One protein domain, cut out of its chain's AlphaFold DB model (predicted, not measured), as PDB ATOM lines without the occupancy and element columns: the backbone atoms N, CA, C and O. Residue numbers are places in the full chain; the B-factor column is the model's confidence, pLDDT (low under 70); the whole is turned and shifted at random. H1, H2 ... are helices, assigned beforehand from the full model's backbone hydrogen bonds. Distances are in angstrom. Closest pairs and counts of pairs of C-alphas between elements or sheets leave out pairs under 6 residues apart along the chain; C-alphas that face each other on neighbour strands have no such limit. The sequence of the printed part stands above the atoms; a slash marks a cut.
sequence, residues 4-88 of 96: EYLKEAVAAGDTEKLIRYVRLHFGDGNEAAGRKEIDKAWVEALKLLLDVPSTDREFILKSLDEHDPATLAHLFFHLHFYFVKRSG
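AT A GLANCE: This is residues 4 to 88 of the 96 residues of an uncharacterized protein of Acidobacteria bacterium (UniProt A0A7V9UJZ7). The longest helix, H3, makes one side of a loose, flat, open frame; H5 meets it partway along like the stem of a T, and a hairpin of H1 and H2 is set at the end of H3 where H3 begins. Beyond H5, the far end of H3, the link after it and H4 make an open loop that returns to the start of H5, and residues 47 to 62 stick out from the rest. The printed part has 85 residues, with five named helices in the order H1, H2, H3, H4, H5 and no named strand, and its class is all helix. The whole is loose, with a radius of gyration of the C-alphas of 15.2 A, and spans 41 by 32 by 16 A.

HOW THE PARTS SIT: H1, residues 4 to 12, touches H2, residues 15 to 26, with residues 15 to 18 of H2 alone. Their closest C-alphas, those of Ala 9 and Lys 17, are 6.2 A apart, and the two form a helical hairpin at a shallow tilt of 32 degrees, opposite ways. H2 touches H3, residues 31 to 50, about perpendicular at 83 degrees. Here H3 takes part with residues 31 to 38 alone, and the closest C-alphas, Arg 23 and Gly 34, are 4.3 A apart. H3 and H5, residues 69 to 86, touch about perpendicular at 88 degrees, through residues 37 to 45 of H3 and 80 to 86 of H5 alone; the closest C-alphas, Ala 41 and Phe 83, are 4.6 A apart. Helix packing is mostly crossed, but only just: 1 of these 3 touching pairs is at a shallow tilt. H4, residues 57 to 66, touches no helix. It is close to H5 but not clearly touching, at a steep tilt of 40 degrees, opposite ways, with the closest C-alphas, Leu 64 and Leu 72, 7.5 A apart. H2 and H5 are near each other, while H1 and H5, for instance, are apart. In H1, H2, H4 and H5 every O i to N i+4 pair is within hydrogen-bond range; in H3, 15 of 16 are.

IN THESE COORDINATES: H1 begins at C-alpha 4, (-4.960, -20.582, 32.389), and has 9 residues; H2 has 12 and H4 has 10. H3 is 28.7 A long from C-alpha 31 to C-alpha 50, which is at (-26.774, -45.317, 55.663). H5 is 25.6 A long and ends at C-alpha 86, (-31.675, -35.078, 44.354).

THE WHOLE: The two C-alphas farthest apart, those of Glu 4 and Asp 51, are 43.0 A apart. The printed part has no cut. The links H1 to H2, H2 to H3 and H4 to H5 are tight, and H3 to H4, with 6 residues, is short. Residues 47 to 62 and 65 to 70 stand free. The mean pLDDT of the printed part is 93.1, and no printed residue is under 70.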
ATOM      1  N   GLU A   4      -6.325 -20.987  32.028       91.94
ATOM      2  CA  GLU A   4      -4.960 -20.582  32.389       91.94
ATOM      3  C   GLU A   4      -4.831 -20.245  33.881       91.94
ATOM      4  O   GLU A   4      -3.897 -20.705  34.532       91.94
ATOM      5  N   TYR A   5      -5.831 -19.576  34.469       89.31
ATOM      6  CA  TYR A   5      -5.860 -19.296  35.910       89.31
ATOM      7  C   TYR A   5      -5.781 -20.577  36.756       89.31
ATOM      8  O   TYR A   5      -5.129 -20.586  37.801       89.31
ATOM      9  N   LEU A   6      -6.427 -21.663  36.320       93.50
ATOM     10  CA  LEU A   6      -6.393 -22.947  37.028       93.50
ATOM     11  C   LEU A   6      -5.070 -23.680  36.821       93.50
ATOM     12  O   LEU A   6      -4.537 -24.234  37.778       93.50
ATOM     13  N   LYS A   7      -4.504 -23.645  35.609       96.12
ATOM     14  CA  LYS A   7      -3.179 -24.226  35.336       96.12
ATOM     15  C   LYS A   7      -2.093 -23.584  36.197       96.12
ATOM     16  O   LYS A   7      -1.272 -24.298  36.765       96.12
ATOM     17  N   GLU A   8      -2.128 -22.262  36.352       96.19
ATOM     18  CA  GLU A   8      -1.226 -21.539  37.256       96.19
ATOM     19  C   GLU A   8      -1.389 -21.992  38.711       96.19
ATOM     20  O   GLU A   8      -0.393 -22.186  39.402       96.19
ATOM     21  N   ALA A   9      -2.629 -22.191  39.178       95.69
ATOM     22  CA  ALA A   9      -2.883 -22.685  40.534       95.69
ATOM     23  C   ALA A   9      -2.277 -24.075  40.753       95.69
ATOM     24  O   ALA A   9      -1.626 -24.307  41.767       95.69
ATOM     25  N   VAL A  10      -2.449 -24.981  39.781       96.75
ATOM     26  CA  VAL A  10      -1.852 -26.324  39.822       96.75
ATOM     27  C   VAL A  10      -0.329 -26.232  39.871       96.75
ATOM     28  O   VAL A  10       0.285 -26.851  40.736       96.75
ATOM     29  N   ALA A  11       0.280 -25.434  38.989       97.44
ATOM     30  CA  ALA A  11       1.732 -25.268  38.939       97.44
ATOM     31  C   ALA A  11       2.307 -24.678  40.241       97.44
ATOM     32  O   ALA A  11       3.417 -25.028  40.636       97.44
ATOM     33  N   ALA A  12       1.547 -23.814  40.917       97.06
ATOM     34  CA  ALA A  12       1.923 -23.204  42.189       97.06
ATOM     35  C   ALA A  12       1.576 -24.058  43.427       97.06
ATOM     36  O   ALA A  12       1.925 -23.668  44.540       97.06
ATOM     37  N   GLY A  13       0.874 -25.188  43.268       96.88
ATOM     38  CA  GLY A  13       0.352 -25.968  44.397       96.88
ATOM     39  C   GLY A  13      -0.709 -25.224  45.224       96.88
ATOM     40  O   GLY A  13      -0.918 -25.546  46.392       96.88
ATOM     41  N   ASP A  14      -1.372 -24.223  44.637       97.44
ATOM     42  CA  ASP A  14      -2.369 -23.378  45.298       97.44
ATOM     43  C   ASP A  14      -3.723 -24.100  45.367       97.44
ATOM     44  O   ASP A  14      -4.624 -23.925  44.536       97.44
ATOM     45  N   THR A  15      -3.850 -24.965  46.369       95.94
ATOM     46  CA  THR A  15      -5.056 -25.766  46.593       95.94
ATOM     47  C   THR A  15      -6.267 -24.903  46.932       95.94
ATOM     48  O   THR A  15      -7.373 -25.236  46.510       95.94
ATOM     49  N   GLU A  16      -6.098 -23.767  47.614       95.69
ATOM     50  CA  GLU A  16      -7.223 -22.888  47.952       95.69
ATOM     51  C   GLU A  16      -7.812 -22.244  46.696       95.69
ATOM     52  O   GLU A  16      -9.034 -22.201  46.555       95.69
ATOM     53  N   LYS A  17      -6.983 -21.822  45.734       95.12
ATOM     54  CA  LYS A  17      -7.451 -21.296  44.441       95.12
ATOM     55  C   LYS A  17      -8.224 -22.343  43.632       95.12
ATOM     56  O   LYS A  17      -9.251 -22.014  43.032       95.12
ATOM     57  N   LEU A  18      -7.793 -23.605  43.668       95.81
ATOM     58  CA  LEU A  18      -8.512 -24.717  43.032       95.81
ATOM     59  C   LEU A  18      -9.852 -25.005  43.720       95.81
ATOM     60  O   LEU A  18     -10.880 -25.119  43.054       95.81
ATOM     61  N   ILE A  19      -9.886 -25.058  45.052       94.75
ATOM     62  CA  ILE A  19     -11.132 -25.286  45.797       94.75
ATOM     63  C   ILE A  19     -12.086 -24.091  45.661       94.75
ATOM     64  O   ILE A  19     -13.299 -24.267  45.535       94.75
ATOM     65  N   ARG A  20     -11.558 -22.866  45.629       94.75
ATOM     66  CA  ARG A  20     -12.331 -21.653  45.350       94.75
ATOM     67  C   ARG A  20     -13.000 -21.722  43.983       94.75
ATOM     68  O   ARG A  20     -14.173 -21.370  43.879       94.75
ATOM     69  N   TYR A  21     -12.300 -22.222  42.963       94.06
ATOM     70  CA  TYR A  21     -12.906 -22.469  41.656       94.06
ATOM     71  C   TYR A  21     -14.109 -23.406  41.753       94.06
ATOM     72  O   TYR A  21     -15.172 -23.075  41.236       94.06
ATOM     73  N   VAL A  22     -13.969 -24.524  42.467       93.00
ATOM     74  CA  VAL A  22     -15.051 -25.501  42.652       93.00
ATOM     75  C   VAL A  22     -16.266 -24.863  43.337       93.00
ATOM     76  O   VAL A  22     -17.388 -25.009  42.857       93.00
ATOM     77  N   ARG A  23     -16.054 -24.084  44.407       94.50
ATOM     78  CA  ARG A  23     -17.134 -23.356  45.102       94.50
ATOM     79  C   ARG A  23     -17.814 -22.345  44.179       94.50
ATOM     80  O   ARG A  23     -19.030 -22.263  44.151       94.50
ATOM     81  N   LEU A  24     -17.053 -21.580  43.404       93.12
ATOM     82  CA  LEU A  24     -17.634 -20.623  42.461       93.12
ATOM     83  C   LEU A  24     -18.390 -21.321  41.325       93.12
ATOM     84  O   LEU A  24     -19.425 -20.820  40.902       93.12
ATOM     85  N   HIS A  25     -17.902 -22.469  40.853       90.44
ATOM     86  CA  HIS A  25     -18.546 -23.246  39.796       90.44
ATOM     87  C   HIS A  25     -19.890 -23.818  40.255       90.44
ATOM     88  O   HIS A  25     -20.901 -23.593  39.601       90.44
ATOM     89  N   PHE A  26     -19.928 -24.482  41.414       90.31
ATOM     90  CA  PHE A  26     -21.179 -25.012  41.963       90.31
ATOM     91  C   PHE A  26     -22.099 -23.935  42.541       90.31
ATOM     92  O   PHE A  26     -23.289 -24.178  42.683       90.31
ATOM     93  N   GLY A  27     -21.572 -22.760  42.875       90.56
ATOM     94  CA  GLY A  27     -22.310 -21.666  43.500       90.56
ATOM     95  C   GLY A  27     -22.818 -20.581  42.557       90.56
ATOM     96  O   GLY A  27     -23.171 -19.516  43.054       90.56
ATOM     97  N   ASP A  28     -22.755 -20.789  41.239       89.69
ATOM     98  CA  ASP A  28     -23.063 -19.779  40.210       89.69
ATOM     99  C   ASP A  28     -22.381 -18.421  40.484       89.69
ATOM    100  O   ASP A  28     -22.986 -17.354  40.576       89.69
ATOM    101  N   GLY A  29     -21.071 -18.469  40.747       91.00
ATOM    102  CA  GLY A  29     -20.271 -17.290  41.086       91.00
ATOM    103  C   GLY A  29     -20.343 -16.844  42.554       91.00
ATOM    104  O   GLY A  29     -19.615 -15.925  42.934       91.00
ATOM    105  N   ASN A  30     -21.131 -17.505  43.408       93.12
ATOM    106  CA  ASN A  30     -21.201 -17.244  44.848       93.12
ATOM    107  C   ASN A  30     -20.567 -18.382  45.665       93.12
ATOM    108  O   ASN A  30     -21.124 -19.469  45.799       93.12
ATOM    109  N   GLU A  31     -19.422 -18.121  46.300       95.38
ATOM    110  CA  GLU A  31     -18.707 -19.137  47.089       95.38
ATOM    111  C   GLU A  31     -19.514 -19.698  48.264       95.38
ATOM    112  O   GLU A  31     -19.389 -20.881  48.583       95.38
ATOM    113  N   ALA A  32     -20.317 -18.867  48.933       94.88
ATOM    114  CA  ALA A  32     -21.125 -19.307  50.066       94.88
ATOM    115  C   ALA A  32     -22.271 -20.214  49.606       94.88
ATOM    116  O   ALA A  32     -22.569 -21.199  50.279       94.88
ATOM    117  N   ALA A  33     -22.877 -19.913  48.453       93.25
ATOM    118  CA  ALA A  33     -23.846 -20.800  47.820       93.25
ATOM    119  C   ALA A  33     -23.174 -22.113  47.398       93.25
ATOM    120  O   ALA A  33     -23.641 -23.183  47.771       93.25
ATOM    121  N   GLY A  34     -22.013 -22.049  46.747       93.56
ATOM    122  CA  GLY A  34     -21.303 -23.240  46.288       93.56
ATOM    123  C   GLY A  34     -20.847 -24.175  47.398       93.56
ATOM    124  O   GLY A  34     -20.901 -25.385  47.225       93.56
ATOM    125  N   ARG A  35     -20.454 -23.647  48.565       95.19
ATOM    126  CA  ARG A  35     -20.210 -24.491  49.749       95.19
ATOM    127  C   ARG A  35     -21.466 -25.269  50.141       95.19
ATOM    128  O   ARG A  35     -21.375 -26.469  50.355       95.19
ATOM    129  N   LYS A  36     -22.630 -24.611  50.170       94.12
ATOM    130  CA  LYS A  36     -23.906 -25.274  50.480       94.12
ATOM    131  C   LYS A  36     -24.270 -26.327  49.435       94.12
ATOM    132  O   LYS A  36     -24.730 -27.395  49.816       94.12
ATOM    133  N   GLU A  37     -24.050 -26.055  48.148       92.81
ATOM    134  CA  GLU A  37     -24.271 -27.043  47.082       92.81
ATOM    135  C   GLU A  37     -23.356 -28.262  47.243       92.81
ATOM    136  O   GLU A  37     -23.818 -29.400  47.168       92.81
ATOM    137  N   ILE A  38     -22.083 -28.033  47.581       93.94
ATOM    138  CA  ILE A  38     -21.149 -29.121  47.867       93.94
ATOM    139  C   ILE A  38     -21.633 -29.963  49.049       93.94
ATOM    140  O   ILE A  38     -21.678 -31.191  48.950       93.94
ATOM    141  N   ASP A  39     -22.034 -29.316  50.142       95.25
ATOM    142  CA  ASP A  39     -22.535 -29.996  51.336       95.25
ATOM    143  C   ASP A  39     -23.803 -30.813  51.032       95.25
ATOM    144  O   ASP A  39     -23.909 -31.962  51.464       95.25
ATOM    145  N   LYS A  40     -24.740 -30.274  50.235       94.31
ATOM    146  CA  LYS A  40     -25.950 -30.992  49.792       94.31
ATOM    147  C   LYS A  40     -25.603 -32.289  49.065       94.31
ATOM    148  O   LYS A  40     -26.178 -33.327  49.388       94.31
ATOM    149  N   ALA A  41     -24.657 -32.249  48.123       94.38
ATOM    150  CA  ALA A  41     -24.253 -33.437  47.371       94.38
ATOM    151  C   ALA A  41     -23.729 -34.547  48.298       94.38
ATOM    152  O   ALA A  41     -24.116 -35.709  48.166       94.38
ATOM    153  N   TRP A  42     -22.888 -34.183  49.269       95.44
ATOM    154  CA  TRP A  42     -22.351 -35.123  50.256       95.44
ATOM    155  C   TRP A  42     -23.429 -35.677  51.187       95.44
ATOM    156  O   TRP A  42     -23.440 -36.878  51.454       95.44
ATOM    157  N   VAL A  43     -24.349 -34.831  51.656       95.06
ATOM    158  CA  VAL A  43     -25.473 -35.253  52.504       95.06
ATOM    159  C   VAL A  43     -26.379 -36.236  51.760       95.06
ATOM    160  O   VAL A  43     -26.727 -37.276  52.318       95.06
ATOM    161  N   GLU A  44     -26.733 -35.958  50.504       94.25
ATOM    162  CA  GLU A  44     -27.576 -36.852  49.700       94.25
ATOM    163  C   GLU A  44     -26.889 -38.180  49.374       94.25
ATOM    164  O   GLU A  44     -27.517 -39.237  49.471       94.25
ATOM    165  N   ALA A  45     -25.595 -38.156  49.049       93.62
ATOM    166  CA  ALA A  45     -24.824 -39.380  48.857       93.62
ATOM    167  C   ALA A  45     -24.771 -40.211  50.149       93.62
ATOM    168  O   ALA A  45     -25.016 -41.418  50.118       93.62
ATOM    169  N   LEU A  46     -24.512 -39.572  51.296       94.00
ATOM    170  CA  LEU A  46     -24.418 -40.259  52.582       94.00
ATOM    171  C   LEU A  46     -25.745 -40.907  52.983       94.00
ATOM    172  O   LEU A  46     -25.727 -42.059  53.406       94.00
ATOM    173  N   LYS A  47     -26.884 -40.223  52.803       92.31
ATOM    174  CA  LYS A  47     -28.222 -40.777  53.089       92.31
ATOM    175  C   LYS A  47     -28.440 -42.133  52.419       92.31
ATOM    176  O   LYS A  47     -28.922 -43.052  53.068       92.31
ATOM    177  N   LEU A  48     -28.041 -42.270  51.153       90.25
ATOM    178  CA  LEU A  48     -28.174 -43.524  50.404       90.25
ATOM    179  C   LEU A  48     -27.272 -44.640  50.939       90.25
ATOM    180  O   LEU A  48     -27.581 -45.809  50.751       90.25
ATOM    181  N   LEU A  49     -26.158 -44.296  51.589       90.06
ATOM    182  CA  LEU A  49     -25.199 -45.259  52.130       90.06
ATOM    183  C   LEU A  49     -25.522 -45.696  53.565       90.06
ATOM    184  O   LEU A  49     -24.975 -46.705  54.011       90.06
ATOM    185  N   LEU A  50     -26.400 -44.981  54.281       87.75
ATOM    186  CA  LEU A  50     -26.774 -45.317  55.663       87.75
ATOM    187  C   LEU A  50     -27.475 -46.677  55.769       87.75
ATOM    188  O   LEU A  50     -27.235 -47.406  56.728       87.75
ATOM    189  N   ASP A  51     -28.268 -47.043  54.763       81.75
ATOM    190  CA  ASP A  51     -28.993 -48.319  54.732       81.75
ATOM    191  C   ASP A  51     -28.168 -49.468  54.122       81.75
ATOM    192  O   ASP A  51     -28.704 -50.547  53.878       81.75
ATOM    193  N   VAL A  52     -26.868 -49.241  53.864       72.94
ATOM    194  CA  VAL A  52     -25.921 -50.184  53.234       72.94
ATOM    195  C   VAL A  52     -26.583 -50.948  52.077       72.94
ATOM    196  O   VAL A  52     -26.716 -52.175  52.127       72.94
ATOM    197  N   PRO A  53     -27.049 -50.235  51.034       76.81
ATOM    198  CA  PRO A  53     -27.703 -50.884  49.912       76.81
ATOM    199  C   PRO A  53     -26.753 -51.902  49.276       76.81
ATOM    200  O   PRO A  53     -25.526 -51.784  49.367       76.81
ATOM    201  N   SER A  54     -27.312 -52.903  48.596       82.31
ATOM    202  CA  SER A  54     -26.520 -53.784  47.741       82.31
ATOM    203  C   SER A  54     -25.876 -52.948  46.633       82.31
ATOM    204  O   SER A  54     -26.512 -52.632  45.628       82.31
ATOM    205  N   THR A  55     -24.628 -52.543  46.842       86.75
ATOM    206  CA  THR A  55     -23.852 -51.780  45.869       86.75
ATOM    207  C   THR A  55     -23.225 -52.727  44.859       86.75
ATOM    208  O   THR A  55     -22.575 -53.703  45.239       86.75
ATOM    209  N   ASP A  56     -23.355 -52.400  43.577       93.12
ATOM    210  CA  ASP A  56     -22.664 -53.097  42.496       93.12
ATOM    211  C   ASP A  56     -21.160 -52.770  42.525       93.12
ATOM    212  O   ASP A  56     -20.670 -51.831  41.896       93.12
ATOM    213  N   ARG A  57     -20.421 -53.514  43.353       90.88
ATOM    214  CA  ARG A  57     -18.972 -53.334  43.522       90.88
ATOM    215  C   ARG A  57     -18.190 -53.721  42.274       90.88
ATOM    216  O   ARG A  57     -17.137 -53.136  42.042       90.88
ATOM    217  N   GLU A  58     -18.683 -54.686  41.502       95.50
ATOM    218  CA  GLU A  58     -18.035 -55.111  40.261       95.50
ATOM    219  C   GLU A  58     -18.051 -53.968  39.249       95.50
ATOM    220  O   GLU A  58     -16.996 -53.598  38.736       95.50
ATOM    221  N   PHE A  59     -19.211 -53.332  39.057       95.50
ATOM    222  CA  PHE A  59     -19.327 -52.146  38.214       95.50
ATOM    223  C   PHE A  59     -18.381 -51.020  38.654       95.50
ATOM    224  O   PHE A  59     -17.705 -50.427  37.811       95.50
ATOM    225  N   ILE A  60     -18.299 -50.734  39.961       94.38
ATOM    226  CA  ILE A  60     -17.429 -49.667  40.485       94.38
ATOM    227  C   ILE A  60     -15.961 -49.959  40.179       94.38
ATOM    228  O   ILE A  60     -15.283 -49.106  39.612       94.38
ATOM    229  N   LEU A  61     -15.464 -51.146  40.540       96.31
ATOM    230  CA  LEU A  61     -14.053 -51.492  40.350       96.31
ATOM    231  C   LEU A  61     -13.689 -51.541  38.867       96.31
ATOM    232  O   LEU A  61     -12.689 -50.957  38.464       96.31
ATOM    233  N   LYS A  62     -14.556 -52.131  38.041       97.06
ATOM    234  CA  LYS A  62     -14.370 -52.165  36.592       97.06
ATOM    235  C   LYS A  62     -14.308 -50.761  35.989       97.06
ATOM    236  O   LYS A  62     -13.437 -50.489  35.173       97.06
ATOM    237  N   SER A  63     -15.179 -49.851  36.429       96.19
ATOM    238  CA  SER A  63     -15.161 -48.456  35.967       96.19
ATOM    239  C   SER A  63     -13.848 -47.750  36.317       96.19
ATOM    240  O   SER A  63     -13.356 -46.958  35.519       96.19
ATOM    241  N   LEU A  64     -13.282 -48.028  37.498       96.75
ATOM    242  CA  LEU A  64     -11.996 -47.467  37.924       96.75
ATOM    243  C   LEU A  64     -10.812 -48.030  37.123       96.75
ATOM    244  O   LEU A  64      -9.855 -47.298  36.887       96.75
ATOM    245  N   ASP A  65     -10.886 -49.294  36.706       97.31
ATOM    246  CA  ASP A  65      -9.815 -49.969  35.964       97.31
ATOM    247  C   ASP A  65      -9.850 -49.671  34.454       97.31
ATOM    248  O   ASP A  65      -8.802 -49.586  33.812       97.31
ATOM    249  N   GLU A  66     -11.040 -49.523  33.862       97.56
ATOM    250  CA  GLU A  66     -11.215 -49.435  32.403       97.56
ATOM    251  C   GLU A  66     -11.240 -48.004  31.846       97.56
ATOM    252  O   GLU A  66     -11.086 -47.816  30.636       97.56
ATOM    253  N   HIS A  67     -11.443 -46.989  32.689       97.38
ATOM    254  CA  HIS A  67     -11.570 -45.601  32.245       97.38
ATOM    255  C   HIS A  67     -10.374 -44.744  32.648       97.38
ATOM    256  O   HIS A  67      -9.806 -44.877  33.730       97.38
ATOM    257  N   ASP A  68      -9.997 -43.820  31.765       97.50
ATOM    258  CA  ASP A  68      -8.899 -42.903  32.033       97.50
ATOM    259  C   ASP A  68      -9.258 -41.893  33.150       97.50
ATOM    260  O   ASP A  68     -10.434 -41.557  33.349       97.50
ATOM    261  N   PRO A  69      -8.256 -41.344  33.865       97.00
ATOM    262  CA  PRO A  69      -8.502 -40.410  34.961       97.00
ATOM    263  C   PRO A  69      -9.290 -39.151  34.578       97.00
ATOM    264  O   PRO A  69      -9.983 -38.601  35.434       97.00
ATOM    265  N   ALA A  70      -9.207 -38.675  33.329       96.50
ATOM    266  CA  ALA A  70      -9.964 -37.497  32.909       96.50
ATOM    267  C   ALA A  70     -11.455 -37.837  32.797       96.50
ATOM    268  O   ALA A  70     -12.288 -37.103  33.333       96.50
ATOM    269  N   THR A  71     -11.794 -38.983  32.204       96.88
ATOM    270  CA  THR A  71     -13.170 -39.503  32.176       96.88
ATOM    271  C   THR A  71     -13.734 -39.676  33.588       96.88
ATOM    272  O   THR A  71     -14.847 -39.224  33.871       96.88
ATOM    273  N   LEU A  72     -12.957 -40.247  34.513       97.69
ATOM    274  CA  LEU A  72     -13.375 -40.407  35.913       97.69
ATOM    275  C   LEU A  72     -13.559 -39.062  36.632       97.69
ATOM    276  O   LEU A  72     -14.498 -38.906  37.416       97.69
ATOM    277  N   ALA A  73     -12.718 -38.065  36.341       95.81
ATOM    278  CA  ALA A  73     -12.888 -36.714  36.869       95.81
ATOM    279  C   ALA A  73     -14.186 -36.068  36.357       95.81
ATOM    280  O   ALA A  73     -14.932 -35.486  37.143       95.81
ATOM    281  N   HIS A  74     -14.509 -36.220  35.069       94.81
ATOM    282  CA  HIS A  74     -15.788 -35.763  34.521       94.81
ATOM    283  C   HIS A  74     -16.974 -36.470  35.187       94.81
ATOM    284  O   HIS A  74     -17.919 -35.805  35.620       94.81
ATOM    285  N   LEU A  75     -16.908 -37.796  35.346       95.81
ATOM    286  CA  LEU A  75     -17.932 -38.567  36.053       95.81
ATOM    287  C   LEU A  75     -18.130 -38.060  37.488       95.81
ATOM    288  O   LEU A  75     -19.269 -37.908  37.922       95.81
ATOM    289  N   PHE A  76     -17.053 -37.738  38.209       95.38
ATOM    290  CA  PHE A  76     -17.140 -37.169  39.556       95.38
ATOM    291  C   PHE A  76     -17.942 -35.857  39.591       95.38
ATOM    292  O   PHE A  76     -18.820 -35.705  40.443       95.38
ATOM    293  N   PHE A  77     -17.717 -34.938  38.645       93.06
ATOM    294  CA  PHE A  77     -18.519 -33.711  38.539       93.06
ATOM    295  C   PHE A  77     -19.989 -34.016  38.219       93.06
ATOM    296  O   PHE A  77     -20.879 -33.469  38.869       93.06
ATOM    297  N   HIS A  78     -20.268 -34.929  37.283       92.56
ATOM    298  CA  HIS A  78     -21.644 -35.322  36.959       92.56
ATOM    299  C   HIS A  78     -22.369 -35.980  38.141       92.56
ATOM    300  O   HIS A  78     -23.537 -35.676  38.384       92.56
ATOM    301  N   LEU A  79     -21.687 -36.836  38.907       94.38
ATOM    302  CA  LEU A  79     -22.231 -37.437  40.127       94.38
ATOM    303  C   LEU A  79     -22.528 -36.378  41.188       94.38
ATOM    304  O   LEU A  79     -23.582 -36.431  41.820       94.38
ATOM    305  N   HIS A  80     -21.641 -35.395  41.353       93.00
ATOM    306  CA  HIS A  80     -21.874 -34.280  42.264       93.00
ATOM    307  C   HIS A  80     -23.184 -33.563  41.926       93.00
ATOM    308  O   HIS A  80     -24.074 -33.462  42.769       93.00
ATOM    309  N   PHE A  81     -23.344 -33.159  40.666       90.38
ATOM    310  CA  PHE A  81     -24.574 -32.541  40.190       90.38
ATOM    311  C   PHE A  81     -25.794 -33.459  40.363       90.38
ATOM    312  O   PHE A  81     -26.838 -33.026  40.848       90.38
ATOM    313  N   TYR A  82     -25.675 -34.745  40.041       92.12
ATOM    314  CA  TYR A  82     -26.758 -35.702  40.260       92.12
ATOM    315  C   TYR A  82     -27.250 -35.692  41.720       92.12
ATOM    316  O   TYR A  82     -28.459 -35.615  41.954       92.12
ATOM    317  N   PHE A  83     -26.345 -35.688  42.703       93.69
ATOM    318  CA  PHE A  83     -26.718 -35.628  44.119       93.69
ATOM    319  C   PHE A  83     -27.265 -34.264  44.549       93.69
ATOM    320  O   PHE A  83     -28.251 -34.229  45.283       93.69
ATOM    321  N   VAL A  84     -26.718 -33.150  44.047       91.06
ATOM    322  CA  VAL A  84     -27.309 -31.819  44.279       91.06
ATOM    323  C   VAL A  84     -28.759 -31.788  43.797       91.06
ATOM    324  O   VAL A  84     -29.649 -31.385  44.540       91.06
ATOM    325  N   LYS A  85     -29.035 -32.291  42.589       89.00
ATOM    326  CA  LYS A  85     -30.390 -32.302  42.020       89.00
ATOM    327  C   LYS A  85     -31.360 -33.142  42.852       89.00
ATOM    328  O   LYS A  85     -32.527 -32.781  42.989       89.00
ATOM    329  N   ARG A  86     -30.882 -34.243  43.437       90.38
ATOM    330  CA  ARG A  86     -31.675 -35.078  44.354       90.38
ATOM    331  C   ARG A  86     -32.037 -34.376  45.662       90.38
ATOM    332  O   ARG A  86     -33.042 -34.750  46.253       90.38
ATOM    333  N   SER A  87     -31.274 -33.365  46.081       87.38
ATOM    334  CA  SER A  87     -31.558 -32.612  47.310       87.38
ATOM    335  C   SER A  87     -32.827 -31.749  47.228       87.38
ATOM    336  O   SER A  87     -33.291 -31.260  48.253       87.38
ATOM    337  N   GLY A  88     -33.409 -31.575  46.033       78.69
ATOM    338  CA  GLY A  88     -34.646 -30.816  45.813       78.69
ATOM    339  C   GLY A  88     -34.450 -29.309  45.631       78.69
ATOM    340  O   GLY A  88     -35.317 -28.666  45.050       78.69
TER     341      GLY A  88